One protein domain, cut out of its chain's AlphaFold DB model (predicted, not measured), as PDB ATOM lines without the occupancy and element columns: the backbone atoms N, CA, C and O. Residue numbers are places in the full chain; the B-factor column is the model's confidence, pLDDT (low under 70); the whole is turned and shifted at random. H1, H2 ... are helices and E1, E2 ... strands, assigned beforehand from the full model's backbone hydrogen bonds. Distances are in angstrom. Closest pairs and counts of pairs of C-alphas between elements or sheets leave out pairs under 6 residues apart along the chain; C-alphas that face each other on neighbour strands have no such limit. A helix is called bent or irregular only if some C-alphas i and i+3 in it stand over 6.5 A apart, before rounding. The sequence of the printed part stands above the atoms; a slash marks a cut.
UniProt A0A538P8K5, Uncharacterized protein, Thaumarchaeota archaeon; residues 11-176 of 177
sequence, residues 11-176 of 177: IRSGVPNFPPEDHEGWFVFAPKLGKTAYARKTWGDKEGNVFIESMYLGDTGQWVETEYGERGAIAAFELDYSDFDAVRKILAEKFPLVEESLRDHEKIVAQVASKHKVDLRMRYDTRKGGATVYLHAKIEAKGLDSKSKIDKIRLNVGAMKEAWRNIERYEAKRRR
ATOM      1  N   ILE A  11       0.042   2.033 -54.511       75.19
ATOM      2  CA  ILE A  11       0.855   1.057 -53.783       75.19
ATOM      3  C   ILE A  11       2.282   1.212 -54.306       75.19
ATOM      4  O   ILE A  11       2.486   1.275 -55.520       75.19
ATOM      5  N   ARG A  12       3.255   1.311 -53.406       70.56
ATOM      6  CA  ARG A  12       4.678   1.397 -53.746       70.56
ATOM      7  C   ARG A  12       5.450   0.412 -52.873       70.56
ATOM      8  O   ARG A  12       5.004   0.097 -51.775       70.56
ATOM      9  N   SER A  13       6.592  -0.056 -53.362       63.78
ATOM     10  CA  SER A  13       7.583  -0.717 -52.509       63.78
ATOM     11  C   SER A  13       8.209   0.314 -51.563       63.78
ATOM     12  O   SER A  13       8.291   1.493 -51.933       63.78
ATOM     13  N   GLY A  14       8.631  -0.115 -50.370       59.88
ATOM     14  CA  GLY A  14       9.430   0.716 -49.466       59.88
ATOM     15  C   GLY A  14      10.685   1.236 -50.174       59.88
ATOM     16  O   GLY A  14      11.223   0.569 -51.063       59.88
ATOM     17  N   VAL A  15      11.111   2.455 -49.845       56.44
ATOM     18  CA  VAL A  15      12.378   3.032 -50.323       56.44
ATOM     19  C   VAL A  15      13.347   3.157 -49.147       56.44
ATOM     20  O   VAL A  15      12.879   3.305 -48.016       56.44
ATOM     21  N   PRO A  16      14.675   3.160 -49.371       48.59
ATOM     22  CA  PRO A  16      15.639   3.341 -48.292       48.59
ATOM     23  C   PRO A  16      15.293   4.572 -47.446       48.59
ATOM     24  O   PRO A  16      15.068   5.660 -47.982       48.59
ATOM     25  N   ASN A  17      15.239   4.384 -46.127       55.31
ATOM     26  CA  ASN A  17      14.856   5.376 -45.115       55.31
ATOM     27  C   ASN A  17      13.372   5.795 -45.084       55.31
ATOM     28  O   ASN A  17      13.027   6.619 -44.235       55.31
ATOM     29  N   PHE A  18      12.478   5.272 -45.942       55.75
ATOM     30  CA  PHE A  18      11.043   5.521 -45.768       55.75
ATOM     31  C   PHE A  18      10.058   4.580 -46.517       55.75
ATOM     32  O   PHE A  18       9.908   4.692 -47.737       55.75
ATOM     33  N   PRO A  19       9.187   3.864 -45.782       56.72
ATOM     34  CA  PRO A  19       9.437   3.390 -44.418       56.72
ATOM     35  C   PRO A  19      10.716   2.512 -44.377       56.72
ATOM     36  O   PRO A  19      11.234   2.127 -45.423       56.72
ATOM     37  N   PRO A  20      11.332   2.281 -43.205       53.88
ATOM     38  CA  PRO A  20      12.532   1.447 -43.121       53.88
ATOM     39  C   PRO A  20      12.247   0.024 -43.644       53.88
ATOM     40  O   PRO A  20      11.240  -0.582 -43.261       53.88
ATOM     41  N   GLU A  21      13.119  -0.501 -44.516       49.47
ATOM     42  CA  GLU A  21      12.965  -1.787 -45.232       49.47
ATOM     43  C   GLU A  21      12.729  -2.992 -44.299       49.47
ATOM     44  O   GLU A  21      12.104  -3.993 -44.654       49.47
ATOM     45  N   ASP A  22      13.202  -2.882 -43.069       52.19
ATOM     46  CA  ASP A  22      13.140  -3.857 -41.995       52.19
ATOM     47  C   ASP A  22      11.728  -4.009 -41.394       52.19
ATOM     48  O   ASP A  22      11.403  -5.077 -40.850       52.19
ATOM     49  N   HIS A  23      10.847  -3.020 -41.572       53.97
ATOM     50  CA  HIS A  23       9.570  -2.940 -40.859       53.97
ATOM     51  C   HIS A  23       8.314  -3.232 -41.689       53.97
ATOM     52  O   HIS A  23       7.283  -3.520 -41.089       53.97
ATOM     53  N   GLU A  24       8.347  -3.223 -43.023       59.66
ATOM     54  CA  GLU A  24       7.111  -3.195 -43.824       59.66
ATOM     55  C   GLU A  24       6.530  -4.553 -44.238       59.66
ATOM     56  O   GLU A  24       7.236  -5.465 -44.666       59.66
ATOM     57  N   GLY A  25       5.195  -4.631 -44.197       61.06
ATOM     58  CA  GLY A  25       4.404  -5.585 -44.980       61.06
ATOM     59  C   GLY A  25       3.812  -4.982 -46.267       61.06
ATOM     60  O   GLY A  25       3.600  -5.716 -47.230       61.06
ATOM     61  N   TRP A  26       3.522  -3.669 -46.300       71.12
ATOM     62  CA  TRP A  26       3.005  -2.934 -47.473       71.12
ATOM     63  C   TRP A  26       3.044  -1.402 -47.275       71.12
ATOM     64  O   TRP A  26       2.872  -0.926 -46.150       71.12
ATOM     65  N   PHE A  27       3.149  -0.628 -48.369       76.94
ATOM     66  CA  PHE A  27       3.176   0.845 -48.368       76.94
ATOM     67  C   PHE A  27       2.278   1.478 -49.444       76.94
ATOM     68  O   PHE A  27       2.146   0.998 -50.574       76.94
ATOM     69  N   VAL A  28       1.623   2.580 -49.072       79.44
ATOM     70  CA  VAL A  28       0.658   3.316 -49.888       79.44
ATOM     71  C   VAL A  28       0.920   4.825 -49.796       79.44
ATOM     72  O   VAL A  28       1.038   5.400 -48.713       79.44
ATOM     73  N   PHE A  29       0.966   5.491 -50.951       77.25
ATOM     74  CA  PHE A  29       1.368   6.891 -51.092       77.25
ATOM     75  C   PHE A  29       0.342   7.723 -51.869       77.25
ATOM     76  O   PHE A  29      -0.165   7.295 -52.908       77.25
ATOM     77  N   ALA A  30       0.053   8.938 -51.398       77.25
ATOM     78  CA  ALA A  30      -0.737   9.926 -52.127       77.25
ATOM     79  C   ALA A  30       0.169  10.962 -52.823       77.25
ATOM     80  O   ALA A  30       0.721  11.843 -52.157       77.25
ATOM     81  N   PRO A  31       0.277  10.949 -54.165       63.62
ATOM     82  CA  PRO A  31       1.125  11.899 -54.888       63.62
ATOM     83  C   PRO A  31       0.556  13.323 -54.931       63.62
ATOM     84  O   PRO A  31       1.308  14.290 -55.019       63.62
ATOM     85  N   LYS A  32      -0.773  13.487 -54.858       69.44
ATOM     86  CA  LYS A  32      -1.424  14.806 -54.928       69.44
ATOM     87  C   LYS A  32      -1.596  15.418 -53.537       69.44
ATOM     88  O   LYS A  32      -2.520  15.044 -52.814       69.44
ATOM     89  N   LEU A  33      -0.763  16.415 -53.231       61.91
ATOM     90  CA  LEU A  33      -0.645  17.081 -51.926       61.91
ATOM     91  C   LEU A  33      -1.950  17.677 -51.377       61.91
ATOM     92  O   LEU A  33      -2.220  17.533 -50.193       61.91
ATOM     93  N   GLY A  34      -2.795  18.277 -52.226       68.75
ATOM     94  CA  GLY A  34      -3.930  19.107 -51.789       68.75
ATOM     95  C   GLY A  34      -4.780  18.515 -50.654       68.75
ATOM     96  O   GLY A  34      -4.689  18.934 -49.508       68.75
ATOM     97  N   LYS A  35      -5.625  17.518 -50.940       65.75
ATOM     98  CA  LYS A  35      -6.539  16.941 -49.927       65.75
ATOM     99  C   LYS A  35      -5.896  15.865 -49.044       65.75
ATOM    100  O   LYS A  35      -6.620  15.252 -48.259       65.75
ATOM    101  N   THR A  36      -4.595  15.607 -49.193       77.56
ATOM    102  CA  THR A  36      -3.883  14.492 -48.540       77.56
ATOM    103  C   THR A  36      -2.713  14.934 -47.677       77.56
ATOM    104  O   THR A  36      -2.069  14.078 -47.088       77.56
ATOM    105  N   ALA A  37      -2.474  16.242 -47.538       84.12
ATOM    106  CA  ALA A  37      -1.412  16.789 -46.699       84.12
ATOM    107  C   ALA A  37      -1.364  16.140 -45.307       84.12
ATOM    108  O   ALA A  37      -0.303  15.746 -44.862       84.12
ATOM    109  N   TYR A  38      -2.504  15.901 -44.664       88.06
ATOM    110  CA  TYR A  38      -2.597  15.287 -43.332       88.06
ATOM    111  C   TYR A  38      -2.553  13.745 -43.311       88.06
ATOM    112  O   TYR A  38      -2.591  13.162 -42.240       88.06
ATOM    113  N   ALA A  39      -2.529  13.069 -44.459       88.69
ATOM    114  CA  ALA A  39      -2.497  11.607 -44.571       88.69
ATOM    115  C   ALA A  39      -1.844  11.225 -45.906       88.69
ATOM    116  O   ALA A  39      -2.483  10.697 -46.816       88.69
ATOM    117  N   ARG A  40      -0.578  11.610 -46.068       86.38
ATOM    118  CA  ARG A  40       0.145  11.498 -47.335       86.38
ATOM    119  C   ARG A  40       0.687  10.094 -47.546       86.38
ATOM    120  O   ARG A  40       0.727   9.612 -48.679       86.38
ATOM    121  N   LYS A  41       1.127   9.468 -46.462       88.00
ATOM    122  CA  LYS A  41       1.808   8.181 -46.474       88.00
ATOM    123  C   LYS A  41       1.122   7.235 -45.500       88.00
ATOM    124  O   LYS A  41       0.693   7.657 -44.427       88.00
ATOM    125  N   THR A  42       0.995   5.970 -45.873       88.25
ATOM    126  CA  THR A  42       0.409   4.937 -45.020       88.25
ATOM    127  C   THR A  42       1.139   3.625 -45.238       88.25
ATOM    128  O   THR A  42       1.346   3.238 -46.384       88.25
ATOM    129  N   TRP A  43       1.515   2.939 -44.167       88.81
ATOM    130  CA  TRP A  43       2.168   1.633 -44.251       88.81
ATOM    131  C   TRP A  43       1.713   0.722 -43.124       88.81
ATOM    132  O   TRP A  43       1.250   1.193 -42.084       88.81
ATOM    133  N   GLY A  44       1.818  -0.581 -43.357       87.38
ATOM    134  CA  GLY A  44       1.639  -1.599 -42.332       87.38
ATOM    135  C   GLY A  44       2.977  -2.211 -41.946       87.38
ATOM    136  O   GLY A  44       3.792  -2.476 -42.834       87.38
ATOM    137  N   ASP A  45       3.188  -2.464 -40.655       86.81
ATOM    138  CA  ASP A  45       4.344  -3.239 -40.206       86.81
ATOM    139  C   ASP A  45       4.056  -4.747 -40.116       86.81
ATOM    140  O   ASP A  45       2.914  -5.206 -40.236       86.81
ATOM    141  N   LYS A  46       5.114  -5.533 -39.897       83.12
ATOM    142  CA  LYS A  46       5.034  -6.993 -39.706       83.12
ATOM    143  C   LYS A  46       4.258  -7.405 -38.448       83.12
ATOM    144  O   LYS A  46       3.780  -8.534 -38.366       83.12
ATOM    145  N   GLU A  47       4.100  -6.504 -37.481       85.69
ATOM    146  CA  GLU A  47       3.346  -6.745 -36.246       85.69
ATOM    147  C   GLU A  47       1.836  -6.523 -36.428       85.69
ATOM    148  O   GLU A  47       1.035  -6.901 -35.567       85.69
ATOM    149  N   GLY A  48       1.426  -5.974 -37.574       86.06
ATOM    150  CA  GLY A  48       0.038  -5.670 -37.894       86.06
ATOM    151  C   GLY A  48      -0.412  -4.296 -37.402       86.06
ATOM    152  O   GLY A  48      -1.620  -4.058 -37.318       86.06
ATOM    153  N   ASN A  49       0.518  -3.395 -37.080       91.62
ATOM    154  CA  ASN A  49       0.221  -1.980 -36.897       91.62
ATOM    155  C   ASN A  49       0.094  -1.292 -38.258       91.62
ATOM    156  O   ASN A  49       0.705  -1.696 -39.245       91.62
ATOM    157  N   VAL A  50      -0.705  -0.231 -38.307       91.69
ATOM    158  CA  VAL A  50      -0.826   0.661 -39.461       91.69
ATOM    159  C   VAL A  50      -0.406   2.055 -39.035       91.69
ATOM    160  O   VAL A  50      -0.886   2.571 -38.029       91.69
ATOM    161  N   PHE A  51       0.451   2.683 -39.823       92.81
ATOM    162  CA  PHE A  51       0.935   4.031 -39.587       92.81
ATOM    163  C   PHE A  51       0.432   4.968 -40.670       92.81
ATOM    164  O   PHE A  51       0.336   4.584 -41.836       92.81
ATOM    165  N   ILE A  52       0.111   6.201 -40.292       92.81
ATOM    166  CA  ILE A  52      -0.294   7.260 -41.217       92.81
ATOM    167  C   ILE A  52       0.564   8.486 -40.926       92.81
ATOM    168  O   ILE A  52       0.631   8.943 -39.790       92.81
ATOM    169  N   GLU A  53       1.203   9.033 -41.955       92.94
ATOM    170  CA  GLU A  53       2.043  10.225 -41.846       92.94
ATOM    171  C   GLU A  53       1.533  11.332 -42.769       92.94
ATOM    172  O   GLU A  53       1.074  11.084 -43.893       92.94
ATOM    173  N   SER A  54       1.607  12.571 -42.293       93.44
ATOM    174  CA  SER A  54       1.335  13.754 -43.100       93.44
ATOM    175  C   SER A  54       2.469  14.049 -44.097       93.44
ATOM    176  O   SER A  54       3.485  13.367 -44.182       93.44
ATOM    177  N   MET A  55       2.318  15.103 -44.891       90.31
ATOM    178  CA  MET A  55       3.472  15.830 -45.407       90.31
ATOM    179  C   MET A  55       4.208  16.516 -44.247       90.31
ATOM    180  O   MET A  55       3.672  16.605 -43.140       90.31
ATOM    181  N   TYR A  56       5.425  16.993 -44.493       89.56
ATOM    182  CA  TYR A  56       6.146  17.735 -43.466       89.56
ATOM    183  C   TYR A  56       5.367  19.009 -43.096       89.56
ATOM    184  O   TYR A  56       4.816  19.683 -43.968       89.56
ATOM    185  N   LEU A  57       5.287  19.289 -41.798       91.69
ATOM    186  CA  LEU A  57       4.747  20.516 -41.211       91.69
ATOM    187  C   LEU A  57       5.734  21.678 -41.363       91.69
ATOM    188  O   LEU A  57       5.326  22.826 -41.511       91.69
ATOM    189  N   GLY A  58       7.026  21.362 -41.343       91.31
ATOM    190  CA  GLY A  58       8.119  22.314 -41.443       91.31
ATOM    191  C   GLY A  58       9.454  21.650 -41.131       91.31
ATOM    192  O   GLY A  58       9.524  20.435 -40.918       91.31
ATOM    193  N   ASP A  59      10.495  22.466 -41.127       91.75
ATOM    194  CA  ASP A  59      11.863  22.091 -40.797       91.75
ATOM    195  C   ASP A  59      12.440  23.141 -39.841       91.75
ATOM    196  O   ASP A  59      12.174  24.339 -39.987       91.75
ATOM    197  N   THR A  60      13.209  22.689 -38.849       93.06
ATOM    198  CA  THR A  60      13.762  23.570 -37.813       93.06
ATOM    199  C   THR A  60      14.681  24.648 -38.375       93.06
ATOM    200  O   THR A  60      14.678  25.753 -37.847       93.06
ATOM    201  N   GLY A  61      15.433  24.371 -39.442       92.50
ATOM    202  CA  GLY A  61      16.293  25.355 -40.096       92.50
ATOM    203  C   GLY A  61      15.481  26.490 -40.714       92.50
ATOM    204  O   GLY A  61      15.767  27.656 -40.452       92.50
ATOM    205  N   GLN A  62      14.403  26.164 -41.437       91.62
ATOM    206  CA  GLN A  62      13.508  27.177 -42.010       91.62
ATOM    207  C   GLN A  62      12.825  28.022 -40.925       91.62
ATOM    208  O   GLN A  62      12.660  29.235 -41.080       91.62
ATOM    209  N   TRP A  63      12.404  27.398 -39.823       94.50
ATOM    210  CA  TRP A  63      11.809  28.132 -38.708       94.50
ATOM    211  C   TRP A  63      12.817  29.051 -38.028       94.50
ATOM    212  O   TRP A  63      12.488  30.201 -37.757       94.50
ATOM    213  N   VAL A  64      14.052  28.592 -37.810       96.12
ATOM    214  CA  VAL A  64      15.108  29.449 -37.263       96.12
ATOM    215  C   VAL A  64      15.410  30.610 -38.210       96.12
ATOM    216  O   VAL A  64      15.488  31.743 -37.752       96.12
ATOM    217  N   GLU A  65      15.530  30.370 -39.514       95.69
ATOM    218  CA  GLU A  65      15.755  31.435 -40.499       95.69
ATOM    219  C   GLU A  65      14.638  32.484 -40.468       95.69
ATOM    220  O   GLU A  65      14.903  33.682 -40.498       95.69
ATOM    221  N   THR A  66      13.385  32.037 -40.359       93.94
ATOM    222  CA  THR A  66      12.218  32.929 -40.320       93.94
ATOM    223  C   THR A  66      12.249  33.853 -39.099       93.94
ATOM    224  O   THR A  66      11.917  35.028 -39.217       93.94
ATOM    225  N   GLU A  67      12.651  33.335 -37.938       95.12
ATOM    226  CA  GLU A  67      12.587  34.056 -36.657       95.12
ATOM    227  C   GLU A  67      13.884  34.810 -36.313       95.12
ATOM    228  O   GLU A  67      13.857  35.823 -35.616       95.12
ATOM    229  N   TYR A  68      15.035  34.331 -36.796       95.88
ATOM    230  CA  TYR A  68      16.371  34.807 -36.407       95.88
ATOM    231  C   TYR A  68      17.256  35.205 -37.601       95.88
ATOM    232  O   TYR A  68      18.406  35.615 -37.416       95.88
ATOM    233  N   GLY A  69      16.740  35.098 -38.826       96.38
ATOM    234  CA  GLY A  69      17.454  35.415 -40.059       96.38
ATOM    235  C   GLY A  69      18.550  34.411 -40.422       96.38
ATOM    236  O   GLY A  69      18.779  33.401 -39.752       96.38
ATOM    237  N   GLU A  70      19.281  34.732 -41.488       95.69
ATOM    238  CA  GLU A  70      20.328  33.882 -42.071       95.69
ATOM    239  C   GLU A  70      21.412  33.476 -41.056       95.69
ATOM    240  O   GLU A  70      21.830  32.321 -41.013       95.69
ATOM    241  N   ARG A  71      21.834  34.392 -40.172       95.00
ATOM    242  CA  ARG A  71      22.827  34.079 -39.127       95.00
ATOM    243  C   ARG A  71      22.317  33.039 -38.131       95.00
ATOM    244  O   ARG A  71      23.087  32.178 -37.712       95.00
ATOM    245  N   GLY A  72      21.036  33.111 -37.767       95.25
ATOM    246  CA  GLY A  72      20.400  32.086 -36.947       95.25
ATOM    247  C   GLY A  72      20.376  30.743 -37.669       95.25
ATOM    248  O   GLY A  72      20.732  29.729 -37.076       95.25
ATOM    249  N   ALA A  73      20.030  30.743 -38.959       93.62
ATOM    250  CA  ALA A  73      19.992  29.534 -39.778       93.62
ATOM    251  C   ALA A  73      21.364  28.845 -39.869       93.62
ATOM    252  O   ALA A  73      21.451  27.632 -39.686       93.62
ATOM    253  N   ILE A  74      22.443  29.615 -40.064       93.88
ATOM    254  CA  ILE A  74      23.824  29.103 -40.047       93.88
ATOM    255  C   ILE A  74      24.138  28.455 -38.692       93.88
ATOM    256  O   ILE A  74      24.597  27.317 -38.649       93.88
ATOM    257  N   ALA A  75      23.830  29.136 -37.584       92.94
ATOM    258  CA  ALA A  75      24.073  28.604 -36.243       92.94
ATOM    259  C   ALA A  75      23.236  27.349 -35.931       92.94
ATOM    260  O   ALA A  75      23.706  26.454 -35.230       92.94
ATOM    261  N   ALA A  76      22.008  27.256 -36.449       92.81
ATOM    262  CA  ALA A  76      21.183  26.056 -36.332       92.81
ATOM    263  C   ALA A  76      21.731  24.893 -37.170       92.81
ATOM    264  O   ALA A  76      21.704  23.754 -36.717       92.81
ATOM    265  N   PHE A  77      22.284  25.167 -38.355       91.31
ATOM    266  CA  PHE A  77      22.865  24.142 -39.225       91.31
ATOM    267  C   PHE A  77      24.088  23.441 -38.605       91.31
ATOM    268  O   PHE A  77      24.388  22.291 -38.927       91.31
ATOM    269  N   GLU A  78      24.784  24.117 -37.691       91.75
ATOM    270  CA  GLU A  78      25.906  23.549 -36.937       91.75
ATOM    271  C   GLU A  78      25.466  22.616 -35.798       91.75
ATOM    272  O   GLU A  78      26.294  21.876 -35.262       91.75
ATOM    273  N   LEU A  79      24.178  22.613 -35.430       91.88
ATOM    274  CA  LEU A  79      23.662  21.742 -34.381       91.88
ATOM    275  C   LEU A  79      23.527  20.292 -34.857       91.88
ATOM    276  O   LEU A  79      23.183  19.991 -36.007       91.88
ATOM    277  N   ASP A  80      23.751  19.376 -33.919       90.25
ATOM    278  CA  ASP A  80      23.487  17.959 -34.109       90.25
ATOM    279  C   ASP A  80      22.066  17.628 -33.647       90.25
ATOM    280  O   ASP A  80      21.762  17.688 -32.458       90.25
ATOM    281  N   TYR A  81      21.196  17.290 -34.599       91.06
ATOM    282  CA  TYR A  81      19.818  16.894 -34.319       91.06
ATOM    283  C   TYR A  81      19.655  15.379 -34.153       91.06
ATOM    284  O   TYR A  81      18.539  14.933 -33.898       91.06
ATOM    285  N   SER A  82      20.716  14.576 -34.315       87.44
ATOM    286  CA  SER A  82      20.622  13.111 -34.216       87.44
ATOM    287  C   SER A  82      20.080  12.651 -32.858       87.44
ATOM    288  O   SER A  82      19.255  11.738 -32.814       87.44
ATOM    289  N   ASP A  83      20.439  13.353 -31.780       88.19
ATOM    290  CA  ASP A  83      19.767  13.304 -30.481       88.19
ATOM    291  C   ASP A  83      18.826  14.511 -30.340       88.19
ATOM    292  O   ASP A  83      19.219  15.610 -29.928       88.19
ATOM    293  N   PHE A  84      17.562  14.314 -30.721       88.44
ATOM    294  CA  PHE A  84      16.588  15.402 -30.718       88.44
ATOM    295  C   PHE A  84      16.286  15.915 -29.304       88.44
ATOM    296  O   PHE A  84      16.082  17.110 -29.109       88.44
ATOM    297  N   ASP A  85      16.293  15.048 -28.294       89.06
ATOM    298  CA  ASP A  85      15.999  15.465 -26.922       89.06
ATOM    299  C   ASP A  85      17.132  16.328 -26.352       89.06
ATOM    300  O   ASP A  85      16.885  17.303 -25.630       89.06
ATOM    301  N   ALA A  86      18.383  16.026 -26.713       90.56
ATOM    302  CA  ALA A  86      19.518  16.879 -26.388       90.56
ATOM    303  C   ALA A  86      19.450  18.224 -27.126       90.56
ATOM    304  O   ALA A  86      19.577  19.277 -26.489       90.56
ATOM    305  N   VAL A  87      19.196  18.219 -28.443       92.62
ATOM    306  CA  VAL A  87      19.170  19.461 -29.236       92.62
ATOM    307  C   VAL A  87      18.021  20.381 -28.830       92.62
ATOM    308  O   VAL A  87      18.180  21.598 -28.863       92.62
ATOM    309  N   ARG A  88      16.895  19.836 -28.351       92.50
ATOM    310  CA  ARG A  88      15.754  20.614 -27.838       92.50
ATOM    311  C   ARG A  88      16.143  21.571 -26.714       92.50
ATOM    312  O   ARG A  88      15.650  22.695 -26.674       92.50
ATOM    313  N   LYS A  89      17.081  21.187 -25.845       94.75
ATOM    314  CA  LYS A  89      17.599  22.081 -24.792       94.75
ATOM    315  C   LYS A  89      18.375  23.258 -25.387       94.75
ATOM    316  O   LYS A  89      18.214  24.386 -24.934       94.75
ATOM    317  N   ILE A  90      19.161  23.001 -26.431       94.06
ATOM    318  CA  ILE A  90      19.920  24.033 -27.148       94.06
ATOM    319  C   ILE A  90      18.969  24.957 -27.919       94.06
ATOM    320  O   ILE A  90      19.161  26.171 -27.911       94.06
ATOM    321  N   LEU A  91      17.925  24.405 -28.548       94.88
ATOM    322  CA  LEU A  91      16.873  25.192 -29.195       94.88
ATOM    323  C   LEU A  91      16.172  26.105 -28.185       94.88
ATOM    324  O   LEU A  91      15.982  27.278 -28.478       94.88
ATOM    325  N   ALA A  92      15.849  25.610 -26.988       96.06
ATOM    326  CA  ALA A  92      15.226  26.416 -25.941       96.06
ATOM    327  C   ALA A  92      16.091  27.613 -25.508       96.06
ATOM    328  O   ALA A  92      15.560  28.684 -25.225       96.06
ATOM    329  N   GLU A  93      17.414  27.436 -25.462       96.44
ATOM    330  CA  GLU A  93      18.360  28.479 -25.062       96.44
ATOM    331  C   GLU A  93      18.644  29.480 -26.192       96.44
ATOM    332  O   GLU A  93      18.577  30.691 -25.986       96.44
ATOM    333  N   LYS A  94      18.964  28.984 -27.394       96.19
ATOM    334  CA  LYS A  94      19.446  29.810 -28.514       96.19
ATOM    335  C   LYS A  94      18.338  30.296 -29.442       96.19
ATOM    336  O   LYS A  94      18.472  31.356 -30.047       96.19
ATOM    337  N   PHE A  95      17.260  29.526 -29.564       97.06
ATOM    338  CA  PHE A  95      16.159  29.764 -30.500       97.06
ATOM    339  C   PHE A  95      14.783  29.602 -29.817       97.06
ATOM    340  O   PHE A  95      13.944  28.824 -30.289       97.06
ATOM    341  N   PRO A  96      14.518  30.321 -28.706       96.75
ATOM    342  CA  PRO A  96      13.336  30.105 -27.868       96.75
ATOM    343  C   PRO A  96      11.997  30.201 -28.615       96.75
ATOM    344  O   PRO A  96      11.078  29.456 -28.292       96.75
ATOM    345  N   LEU A  97      11.881  31.045 -29.648       95.44
ATOM    346  CA  LEU A  97      10.653  31.190 -30.441       95.44
ATOM    347  C   LEU A  97      10.350  29.951 -31.292       95.44
ATOM    348  O   LEU A  97       9.182  29.674 -31.586       95.44
ATOM    349  N   VAL A  98      11.383  29.212 -31.709       95.31
ATOM    350  CA  VAL A  98      11.239  27.948 -32.448       95.31
ATOM    351  C   VAL A  98      10.858  26.828 -31.489       95.31
ATOM    352  O   VAL A  98       9.950  26.053 -31.787       95.31
ATOM    353  N   GLU A  99      11.492  26.774 -30.316       96.00
ATOM    354  CA  GLU A  99      11.127  25.820 -29.266       96.00
ATOM    355  C   GLU A  99       9.682  26.021 -28.786       96.00
ATOM    356  O   GLU A  99       8.926  25.056 -28.672       96.00
ATOM    357  N   GLU A 100       9.275  27.270 -28.553       95.00
ATOM    358  CA  GLU A 100       7.899  27.622 -28.194       95.00
ATOM    359  C   GLU A 100       6.914  27.175 -29.277       95.00
ATOM    360  O   GLU A 100       5.923  26.515 -28.961       95.00
ATOM    361  N   SER A 101       7.233  27.441 -30.552       93.75
ATOM    362  CA  SER A 101       6.415  26.981 -31.679       93.75
ATOM    363  C   SER A 101       6.229  25.469 -31.635       93.75
ATOM    364  O   SER A 101       5.101  24.978 -31.636       93.75
ATOM    365  N   LEU A 102       7.323  24.712 -31.530       95.12
ATOM    366  CA  LEU A 102       7.274  23.254 -31.449       95.12
ATOM    367  C   LEU A 102       6.398  22.771 -30.285       95.12
ATOM    368  O   LEU A 102       5.546  21.906 -30.486       95.12
ATOM    369  N   ARG A 103       6.541  23.359 -29.091       96.31
ATOM    370  CA  ARG A 103       5.725  22.993 -27.921       96.31
ATOM    371  C   ARG A 103       4.240  23.274 -28.135       96.31
ATOM    372  O   ARG A 103       3.399  22.475 -27.715       96.31
ATOM    373  N   ASP A 104       3.898  24.376 -28.791       96.94
ATOM    374  CA  ASP A 104       2.509  24.692 -29.123       96.94
ATOM    375  C   ASP A 104       1.932  23.721 -30.157       96.94
ATOM    376  O   ASP A 104       0.794  23.265 -30.006       96.94
ATOM    377  N   HIS A 105       2.722  23.326 -31.159       97.12
ATOM    378  CA  HIS A 105       2.334  22.273 -32.094       97.12
ATOM    379  C   HIS A 105       2.094  20.945 -31.360       97.12
ATOM    380  O   HIS A 105       1.034  20.338 -31.530       97.12
ATOM    381  N   GLU A 106       3.017  20.525 -30.490       97.44
ATOM    382  CA  GLU A 106       2.902  19.301 -29.683       97.44
ATOM    383  C   GLU A 106       1.639  19.327 -28.817       97.44
ATOM    384  O   GLU A 106       0.888  18.350 -28.766       97.44
ATOM    385  N   LYS A 107       1.339  20.473 -28.198       98.44
ATOM    386  CA  LYS A 107       0.130  20.682 -27.398       98.44
ATOM    387  C   LYS A 107      -1.142  20.568 -28.236       98.44
ATOM    388  O   LYS A 107      -2.087  19.902 -27.810       98.44
ATOM    389  N   ILE A 108      -1.181  21.184 -29.419       98.56
ATOM    390  CA  ILE A 108      -2.311  21.068 -30.353       98.56
ATOM    391  C   ILE A 108      -2.540  19.599 -30.727       98.56
ATOM    392  O   ILE A 108      -3.676  19.118 -30.704       98.56
ATOM    393  N   VAL A 109      -1.466  18.880 -31.051       98.44
ATOM    394  CA  VAL A 109      -1.527  17.469 -31.438       98.44
ATOM    395  C   VAL A 109      -2.015  16.606 -30.276       98.44
ATOM    396  O   VAL A 109      -2.955  15.833 -30.460       98.44
ATOM    397  N   ALA A 110      -1.474  16.799 -29.072       98.56
ATOM    398  CA  ALA A 110      -1.875  16.070 -27.870       98.56
ATOM    399  C   ALA A 110      -3.354  16.296 -27.506       98.56
ATOM    400  O   ALA A 110      -4.060  15.354 -27.141       98.56
ATOM    401  N   GLN A 111      -3.860  17.525 -27.656       98.69
ATOM    402  CA  GLN A 111      -5.278  17.833 -27.438       98.69
ATOM    403  C   GLN A 111      -6.185  17.069 -28.408       98.69
ATOM    404  O   GLN A 111      -7.203  16.510 -27.999       98.69
ATOM    405  N   VAL A 112      -5.814  17.017 -29.691       98.69
ATOM    406  CA  VAL A 112      -6.572  16.279 -30.710       98.69
ATOM    407  C   VAL A 112      -6.475  14.768 -30.480       98.69
ATOM    408  O   VAL A 112      -7.496  14.083 -30.541       98.69
ATOM    409  N   ALA A 113      -5.286  14.252 -30.160       98.31
ATOM    410  CA  ALA A 113      -5.063  12.845 -29.835       98.31
ATOM    411  C   ALA A 113      -5.954  12.391 -28.666       98.31
ATOM    412  O   ALA A 113      -6.687  11.408 -28.784       98.31
ATOM    413  N   SER A 114      -5.974  13.175 -27.582       98.38
ATOM    414  CA  SER A 114      -6.807  12.933 -26.400       98.38
ATOM    415  C   SER A 114      -8.305  12.986 -26.721       98.38
ATOM    416  O   SER A 114      -9.041  12.048 -26.411       98.38
ATOM    417  N   LYS A 115      -8.755  14.030 -27.433       98.44
ATOM    418  CA  LYS A 115     -10.159  14.203 -27.845       98.44
ATOM    419  C   LYS A 115     -10.692  13.002 -28.631       98.44
ATOM    420  O   LYS A 115     -11.825  12.581 -28.410       98.44
ATOM    421  N   HIS A 116      -9.894  12.474 -29.558       97.69
ATOM    422  CA  HIS A 116     -10.295  11.367 -30.434       97.69
ATOM    423  C   HIS A 116      -9.890   9.985 -29.909       97.69
ATOM    424  O   HIS A 116     -10.272   8.987 -30.516       97.69
ATOM    425  N   LYS A 117      -9.160   9.916 -28.787       97.69
ATOM    426  CA  LYS A 117      -8.600   8.683 -28.207       97.69
ATOM    427  C   LYS A 117      -7.775   7.885 -29.225       97.69
ATOM    428  O   LYS A 117      -7.984   6.687 -29.412       97.69
ATOM    429  N   VAL A 118      -6.865   8.572 -29.910       97.81
ATOM    430  CA  VAL A 118      -5.967   7.993 -30.921       97.81
ATOM    431  C   VAL A 118      -4.504   8.181 -30.527       97.81
ATOM    432  O   VAL A 118      -4.172   9.149 -29.847       97.81
ATOM    433  N   ASP A 119      -3.628   7.286 -30.989       97.81
ATOM    434  CA  ASP A 119      -2.178   7.480 -30.909       97.81
ATOM    435  C   ASP A 119      -1.746   8.384 -32.069       97.81
ATOM    436  O   ASP A 119      -1.557   7.934 -33.202       97.81
ATOM    437  N   LEU A 120      -1.695   9.686 -31.789       98.12
ATOM    438  CA  LEU A 120      -1.307  10.738 -32.721       98.12
ATOM    439  C   LEU A 120      -0.251  11.623 -32.056       98.12
ATOM    440  O   LEU A 120      -0.486  12.187 -30.989       98.12
ATOM    441  N   ARG A 121       0.894  11.775 -32.719       97.31
ATOM    442  CA  ARG A 121       2.058  12.518 -32.223       97.31
ATOM    443  C   ARG A 121       2.791  13.240 -33.347       97.31
ATOM    444  O   ARG A 121       2.526  13.008 -34.528       97.31
ATOM    445  N   MET A 122       3.723  14.109 -32.974       95.75
ATOM    446  CA  MET A 122       4.714  14.628 -33.913       95.75
ATOM    447  C   MET A 122       5.846  13.610 -34.066       95.75
ATOM    448  O   MET A 122       6.265  12.995 -33.086       95.75
ATOM    449  N   ARG A 123       6.307  13.399 -35.300       93.56
ATOM    450  CA  ARG A 123       7.530  12.645 -35.599       93.56
ATOM    451  C   ARG A 123       8.589  13.618 -36.089       93.56
ATOM    452  O   ARG A 123       8.302  14.457 -36.945       93.56
ATOM    453  N   TYR A 124       9.799  13.437 -35.582       92.19
ATOM    454  CA  TYR A 124      10.984  14.173 -35.985       92.19
ATOM    455  C   TYR A 124      11.853  13.261 -36.842       92.19
ATOM    456  O   TYR A 124      12.222  12.164 -36.428       92.19
ATOM    457  N   ASP A 125      12.107  13.695 -38.067       90.38
ATOM    458  CA  ASP A 125      13.070  13.083 -38.967       90.38
ATOM    459  C   ASP A 125      14.355  13.895 -38.865       90.38
ATOM    460  O   ASP A 125      14.435  15.016 -39.380       90.38
ATOM    461  N   THR A 126      15.294  13.390 -38.072       88.75
ATOM    462  CA  THR A 126      16.473  14.140 -37.669       88.75
ATOM    463  C   THR A 126      17.680  13.791 -38.518       88.75
ATOM    464  O   THR A 126      17.948  12.638 -38.849       88.75
ATOM    465  N   ARG A 127      18.435  14.825 -38.878       80.06
ATOM    466  CA  ARG A 127      19.700  14.714 -39.598       80.06
ATOM    467  C   ARG A 127      20.636  15.819 -39.139       80.06
ATOM    468  O   ARG A 127      20.215  16.786 -38.509       80.06
ATOM    469  N   LYS A 128      21.913  15.723 -39.496       77.12
ATOM    470  CA  LYS A 128      22.839  16.835 -39.272       77.12
ATOM    471  C   LYS A 128      22.279  18.120 -39.907       77.12
ATOM    472  O   LYS A 128      21.899  18.103 -41.079       77.12
ATOM    473  N   GLY A 129      22.215  19.197 -39.124       80.94
ATOM    474  CA  GLY A 129      21.762  20.517 -39.563       80.94
ATOM    475  C   GLY A 129      20.250  20.757 -39.606       80.94
ATOM    476  O   GLY A 129      19.840  21.844 -40.003       80.94
ATOM    477  N   GLY A 130      19.409  19.800 -39.197       90.19
ATOM    478  CA  GLY A 130      17.986  20.083 -38.995       90.19
ATOM    479  C   GLY A 130      17.119  18.868 -38.681       90.19
ATOM    480  O   GLY A 130      17.499  17.718 -38.911       90.19
ATOM    481  N   ALA A 131      15.909  19.142 -38.204       92.94
ATOM    482  CA  ALA A 131      14.849  18.158 -38.059       92.94
ATOM    483  C   ALA A 131      13.644  18.550 -38.914       92.94
ATOM    484  O   ALA A 131      13.103  19.651 -38.790       92.94
ATOM    485  N   THR A 132      13.186  17.618 -39.747       93.25
ATOM    486  CA  THR A 132      11.923  17.757 -40.471       93.25
ATOM    487  C   THR A 132      10.792  17.154 -39.645       93.25
ATOM    488  O   THR A 132      10.913  16.066 -39.083       93.25
ATOM    489  N   VAL A 133       9.673  17.866 -39.567       94.38
ATOM    490  CA  VAL A 133       8.603  17.572 -38.612       94.38
ATOM    491  C   VAL A 133       7.353  17.075 -39.328       94.38
ATOM    492  O   VAL A 133       6.933  17.668 -40.319       94.38
ATOM    493  N   TYR A 134       6.717  16.018 -38.822       95.06
ATOM    494  CA  TYR A 134       5.517  15.402 -39.405       95.06
ATOM    495  C   TYR A 134       4.446  15.138 -38.341       95.06
ATOM    496  O   TYR A 134       4.770  14.912 -37.178       95.06
ATOM    497  N   LEU A 135       3.170  15.075 -38.736       96.75
ATOM    498  CA  LEU A 135       2.141  14.381 -37.955       96.75
ATOM    499  C   LEU A 135       2.216  12.889 -38.240       96.75
ATOM    500  O   LEU A 135       2.311  12.473 -39.397       96.75
ATOM    501  N   HIS A 136       2.092  12.092 -37.190       95.88
ATOM    502  CA  HIS A 136       2.217  10.651 -37.261       95.88
ATOM    503  C   HIS A 136       1.175   9.978 -36.370       95.88
ATOM    504  O   HIS A 136       1.128  10.229 -35.167       95.88
ATOM    505  N   ALA A 137       0.348   9.120 -36.965       96.94
ATOM    506  CA  ALA A 137      -0.626   8.303 -36.257       96.94
ATOM    507  C   ALA A 137      -0.232   6.826 -36.300       96.94
ATOM    508  O   ALA A 137       0.123   6.321 -37.369       96.94
ATOM    509  N   LYS A 138      -0.358   6.130 -35.167       95.94
ATOM    510  CA  LYS A 138      -0.203   4.674 -35.057       95.94
ATOM    511  C   LYS A 138      -1.560   4.028 -34.789       95.94
ATOM    512  O   LYS A 138      -2.358   4.489 -33.976       95.94
ATOM    513  N   ILE A 139      -1.829   2.926 -35.476       95.69
ATOM    514  CA  ILE A 139      -3.066   2.161 -35.354       95.69
ATOM    515  C   ILE A 139      -2.709   0.710 -35.076       95.69
ATOM    516  O   ILE A 139      -2.239  -0.004 -35.956       95.69
ATOM    517  N   GLU A 140      -3.026   0.243 -33.878       94.38
ATOM    518  CA  GLU A 140      -2.975  -1.181 -33.557       94.38
ATOM    519  C   GLU A 140      -4.144  -1.891 -34.257       94.38
ATOM    520  O   GLU A 140      -5.316  -1.749 -33.869       94.38
ATOM    521  N   ALA A 141      -3.823  -2.586 -35.353       90.56
ATOM    522  CA  ALA A 141      -4.788  -3.223 -36.247       90.56
ATOM    523  C   ALA A 141      -4.729  -4.761 -36.228       90.56
ATOM    524  O   ALA A 141      -5.549  -5.416 -36.884       90.56
ATOM    525  N   LYS A 142      -3.798  -5.347 -35.467       90.69
ATOM    526  CA  LYS A 142      -3.681  -6.795 -35.276       90.69
ATOM    527  C   LYS A 142      -4.985  -7.372 -34.717       90.69
ATOM    528  O   LYS A 142      -5.582  -6.810 -33.806       90.69
ATOM    529  N   GLY A 143      -5.448  -8.479 -35.297       89.81
ATOM    530  CA  GLY A 143      -6.674  -9.168 -34.872       89.81
ATOM    531  C   GLY A 143      -7.994  -8.462 -35.216       89.81
ATOM    532  O   GLY A 143      -9.050  -9.056 -35.031       89.81
ATOM    533  N   LEU A 144      -7.967  -7.236 -35.750       91.75
ATOM    534  CA  LEU A 144      -9.184  -6.546 -36.176       91.75
ATOM    535  C   LEU A 144      -9.702  -7.088 -37.511       91.75
ATOM    536  O   LEU A 144      -8.930  -7.336 -38.446       91.75
ATOM    537  N   ASP A 145     -11.026  -7.168 -37.629       91.94
ATOM    538  CA  ASP A 145     -11.682  -7.387 -38.913       91.94
ATOM    539  C   ASP A 145     -11.499  -6.181 -39.860       91.94
ATOM    540  O   ASP A 145     -11.104  -5.075 -39.467       91.94
ATOM    541  N   SER A 146     -11.792  -6.387 -41.144       87.94
ATOM    542  CA  SER A 146     -11.624  -5.359 -42.176       87.94
ATOM    543  C   SER A 146     -12.441  -4.092 -41.915       87.94
ATOM    544  O   SER A 146     -11.980  -2.996 -42.232       87.94
ATOM    545  N   LYS A 147     -13.642  -4.210 -41.338       89.62
ATOM    546  CA  LYS A 147     -14.518  -3.060 -41.083       89.62
ATOM    547  C   LYS A 147     -13.945  -2.200 -39.956       89.62
ATOM    548  O   LYS A 147     -13.779  -0.998 -40.133       89.62
ATOM    549  N   SER A 148     -13.540  -2.833 -38.864       91.62
ATOM    550  CA  SER A 148     -12.908  -2.211 -37.703       91.62
ATOM    551  C   SER A 148     -11.576  -1.548 -38.064       91.62
ATOM    552  O   SER A 148     -11.300  -0.436 -37.612       91.62
ATOM    553  N   LYS A 149     -10.775  -2.163 -38.948       89.44
ATOM    554  CA  LYS A 149      -9.572  -1.530 -39.523       89.44
ATOM    555  C   LYS A 149      -9.916  -0.248 -40.279       89.44
ATOM    556  O   LYS A 149      -9.303   0.790 -40.036       89.44
ATOM    557  N   ILE A 150     -10.910  -0.301 -41.167       87.81
ATOM    558  CA  ILE A 150     -11.356   0.865 -41.946       87.81
ATOM    559  C   ILE A 150     -11.866   1.979 -41.026       87.81
ATOM    560  O   ILE A 150     -11.543   3.148 -41.254       87.81
ATOM    561  N   ASP A 151     -12.628   1.639 -39.988       90.00
ATOM    562  CA  ASP A 151     -13.183   2.615 -39.053       90.00
ATOM    563  C   ASP A 151     -12.084   3.270 -38.198       90.00
ATOM    564  O   ASP A 151     -12.060   4.500 -38.087       90.00
ATOM    565  N   LYS A 152     -11.097   2.503 -37.705       94.06
ATOM    566  CA  LYS A 152      -9.921   3.069 -37.019       94.06
ATOM    567  C   LYS A 152      -9.087   3.968 -37.933       94.06
ATOM    568  O   LYS A 152      -8.676   5.048 -37.508       94.06
ATOM    569  N   ILE A 153      -8.859   3.568 -39.187       91.44
ATOM    570  CA  ILE A 153      -8.152   4.400 -40.174       91.44
ATOM    571  C   ILE A 153      -8.923   5.702 -40.409       91.44
ATOM    572  O   ILE A 153      -8.332   6.779 -40.390       91.44
ATOM    573  N   ARG A 154     -10.249   5.639 -40.586       91.38
ATOM    574  CA  ARG A 154     -11.090   6.832 -40.768       91.38
ATOM    575  C   ARG A 154     -10.992   7.783 -39.576       91.38
ATOM    576  O   ARG A 154     -10.856   8.986 -39.797       91.38
ATOM    577  N   LEU A 155     -11.055   7.255 -38.353       95.44
ATOM    578  CA  LEU A 155     -10.933   8.040 -37.125       95.44
ATOM    579  C   LEU A 155      -9.581   8.765 -37.061       95.44
ATOM    580  O   LEU A 155      -9.549   9.982 -36.895       95.44
ATOM    581  N   ASN A 156      -8.481   8.045 -37.290       96.62
ATOM    582  CA  ASN A 156      -7.128   8.607 -37.255       96.62
ATOM    583  C   ASN A 156      -6.900   9.656 -38.349       96.62
ATOM    584  O   ASN A 156      -6.398  10.738 -38.064       96.62
ATOM    585  N   VAL A 157      -7.348   9.403 -39.583       94.25
ATOM    586  CA  VAL A 157      -7.286  10.399 -40.668       94.25
ATOM    587  C   VAL A 157      -8.095  11.654 -40.314       94.25
ATOM    588  O   VAL A 157      -7.675  12.770 -40.625       94.25
ATOM    589  N   GLY A 158      -9.249  11.490 -39.660       94.94
ATOM    590  CA  GLY A 158     -10.055  12.598 -39.148       94.94
ATOM    591  C   GLY A 158      -9.311  13.431 -38.103       94.94
ATOM    592  O   GLY A 158      -9.255  14.655 -38.233       94.94
ATOM    593  N   ALA A 159      -8.685  12.771 -37.128       97.69
ATOM    594  CA  ALA A 159      -7.873  13.411 -36.098       97.69
ATOM    595  C   ALA A 159      -6.660  14.142 -36.700       97.69
ATOM    596  O   ALA A 159      -6.467  15.326 -36.439       97.69
ATOM    597  N   MET A 160      -5.904  13.502 -37.597       97.12
ATOM    598  CA  MET A 160      -4.771  14.138 -38.282       97.12
ATOM    599  C   MET A 160      -5.194  15.387 -39.059       97.12
ATOM    600  O   MET A 160      -4.516  16.411 -39.010       97.12
ATOM    601  N   LYS A 161      -6.341  15.340 -39.747       95.88
ATOM    602  CA  LYS A 161      -6.893  16.500 -40.456       95.88
ATOM    603  C   LYS A 161      -7.253  17.646 -39.513       95.88
ATOM    604  O   LYS A 161      -7.079  18.809 -39.875       95.88
ATOM    605  N   GLU A 162      -7.807  17.334 -38.344       97.19
ATOM    606  CA  GLU A 162      -8.120  18.333 -37.322       97.19
ATOM    607  C   GLU A 162      -6.838  18.963 -36.761       97.19
ATOM    608  O   GLU A 162      -6.727  20.188 -36.767       97.19
ATOM    609  N   ALA A 163      -5.853  18.149 -36.368       98.12
ATOM    610  CA  ALA A 163      -4.558  18.621 -35.872       98.12
ATOM    611  C   ALA A 163      -3.848  19.516 -36.896       98.12
ATOM    612  O   ALA A 163      -3.459  20.634 -36.563       98.12
ATOM    613  N   TRP A 164      -3.785  19.080 -38.158       96.00
ATOM    614  CA  TRP A 164      -3.215  19.852 -39.265       96.00
ATOM    615  C   TRP A 164      -3.847  21.245 -39.383       96.00
ATOM    616  O   TRP A 164      -3.154  22.255 -39.401       96.00
ATOM    617  N   ARG A 165      -5.184  21.322 -39.390       95.81
ATOM    618  CA  ARG A 165      -5.910  22.601 -39.480       95.81
ATOM    619  C   ARG A 165      -5.736  23.481 -38.248       95.81
ATOM    620  O   ARG A 165      -5.840  24.701 -38.345       95.81
ATOM    621  N   ASN A 166      -5.577  22.885 -37.072       97.69
ATOM    622  CA  ASN A 166      -5.340  23.637 -35.844       97.69
ATOM    623  C   ASN A 166      -3.950  24.275 -35.872       97.69
ATOM    624  O   ASN A 166      -3.841  25.458 -35.563       97.69
ATOM    625  N   ILE A 167      -2.946  23.530 -36.338       96.56
ATOM    626  CA  ILE A 167      -1.590  24.025 -36.584       96.56
ATOM    627  C   ILE A 167      -1.596  25.149 -37.628       96.56
ATOM    628  O   ILE A 167      -1.114  26.238 -37.344       96.56
ATOM    629  N   GLU A 168      -2.229  24.957 -38.792       94.06
ATOM    630  CA  GLU A 168      -2.315  26.007 -39.824       94.06
ATOM    631  C   GLU A 168      -2.948  27.300 -39.287       94.06
ATOM    632  O   GLU A 168      -2.516  28.404 -39.615       94.06
ATOM    633  N   ARG A 169      -3.979  27.179 -38.438       95.56
ATOM    634  CA  ARG A 169      -4.625  28.335 -37.801       95.56
ATOM    635  C   ARG A 169      -3.751  28.994 -36.739       95.56
ATOM    636  O   ARG A 169      -3.851  30.208 -36.583       95.56
ATOM    637  N   TYR A 170      -2.965  28.220 -35.997       95.12
ATOM    638  CA  TYR A 170      -1.991  28.742 -35.041       95.12
ATOM    639  C   TYR A 170      -0.911  29.546 -35.775       95.12
ATOM    640  O   TYR A 170      -0.757  30.738 -35.516       95.12
ATOM    641  N   GLU A 171      -0.291  28.949 -36.791       91.81
ATOM    642  CA  GLU A 171       0.745  29.576 -37.618       91.81
ATOM    643  C   GLU A 171       0.253  30.856 -38.307       91.81
ATOM    644  O   GLU A 171       0.921  31.889 -38.292       91.81
ATOM    645  N   ALA A 172      -0.961  30.832 -38.863       91.81
ATOM    646  CA  ALA A 172      -1.550  32.007 -39.501       91.81
ATOM    647  C   ALA A 172      -1.814  33.166 -38.524       91.81
ATOM    648  O   ALA A 172      -1.857  34.318 -38.958       91.81
ATOM    649  N   LYS A 173      -2.028  32.881 -37.233       92.00
ATOM    650  CA  LYS A 173      -2.175  33.910 -36.193       92.00
ATOM    651  C   LYS A 173      -0.819  34.442 -35.756       92.00
ATOM    652  O   LYS A 173      -0.656  35.655 -35.725       92.00
ATOM    653  N   ARG A 174       0.136  33.549 -35.491       87.00
ATOM    654  CA  ARG A 174       1.503  33.891 -35.081       87.00
ATOM    655  C   ARG A 174       2.196  34.816 -36.086       87.00
ATOM    656  O   ARG A 174       2.829  35.776 -35.693       87.00
ATOM    657  N   ARG A 175       2.012  34.598 -37.391       81.50
ATOM    658  CA  ARG A 175       2.606  35.458 -38.440       81.50
ATOM    659  C   ARG A 175       1.970  36.849 -38.571       81.50
ATOM    660  O   ARG A 175       2.411  37.632 -39.405       81.50
ATOM    661  N   ARG A 176       0.876  37.125 -37.856       79.19
ATOM    662  CA  ARG A 176       0.154  38.410 -37.898       79.19
ATOM    663  C   ARG A 176       0.345  39.253 -36.638       79.19
ATOM    664  O   ARG A 176      -0.055  40.413 -36.662       79.19
TER     665      ARG A 176
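This is residues 11 to 176 of the 177 residues of an uncharacterized protein of Thaumarchaeota archaeon (UniProt A0A538P8K5). A twisted sheet of five strands is covered on one face by two long helices, H3 and H4, which run side by side in opposite ways; these are two layers, helices on one face of a sheet. At one end of the long axis the bent helix H1, folded back on itself, and the shorter H2 pack on the first turns of H3 and lie close to the hairpin of E4 and E5. The printed part has 166 residues, with four named helices and five named strands in the order E1 E2 E3 H1 H2 H3 E4 E5 H4, a mixed class of helices and strands. The sheet, E1 E2 E3 E5 E4, is antiparallel throughout. The whole is compact, with a radius of gyration of the C-alphas of 16.8 A, yet elongated, spanning 53 by 33 by 29 A.

The strands are E1, residues 24 to 29, from C-alpha 24 at (7.111, -3.195, -43.824); E2, 41 to 45; E3, 49 to 59, 27.0 A long; E4, 119 to 127, 24.6 A; and E5, 130 to 140, 30.3 A. E3 bends by 59 degrees at residue 55 and E5 by 51 degrees at residue 135. H1, residues 60 to 77, was assigned as one helix by its hydrogen bonds but is bent, with C-alphas 67 and 70 9.4 A apart; its arms are H1a, 60 to 67, and H1b, 70 to 77. H2 is residues 84 to 94, H3 96 to 116, 30.3 A, and H4 146 to 174, 42.0 A, ending at C-alpha 174 (1.503, 33.891, -35.081).

E1, E2 and E3 form a meander, each strand the antiparallel neighbour of the one before, with N 28 and O 42 at 2.8 A and N 51 and O 43 at 2.8 A. E3 pairs with E5 through N 57 and O 133, 2.7 A, and E5 with E4 through N 136 and O 121, 2.8 A. H4 is over E3 and E5 at a height of 8.8 A over the sheet. H3, on the same face, is over E4 at 7.0 A. They touch at Val 109 and Ala 163, whose C-alphas are 5.5 A apart, at a shallow tilt of 34 degrees, only just short of steep. H3 is the hub: its residues 97 to 98 touch H1a, closest C-alphas Trp 63 and Val 98, 6.3 A, and its residues 98 to 100 touch H2, closest Ala 92 and Glu 99, 5.3 A. H2 only grazes the sheet. Every O i to N i+4 pair is within hydrogen-bond range in H1a, H1b, H3 and H4, and 5 of 7 in H2.

The C-alphas of Arg 71 and Asp 145, the two farthest apart, are 53.9 A apart. The printed part has no cut, and the link from E1 to E2 is long. The mean pLDDT of the printed part is 88.4; residues 13 to 25 and 31 to 35 are under 70.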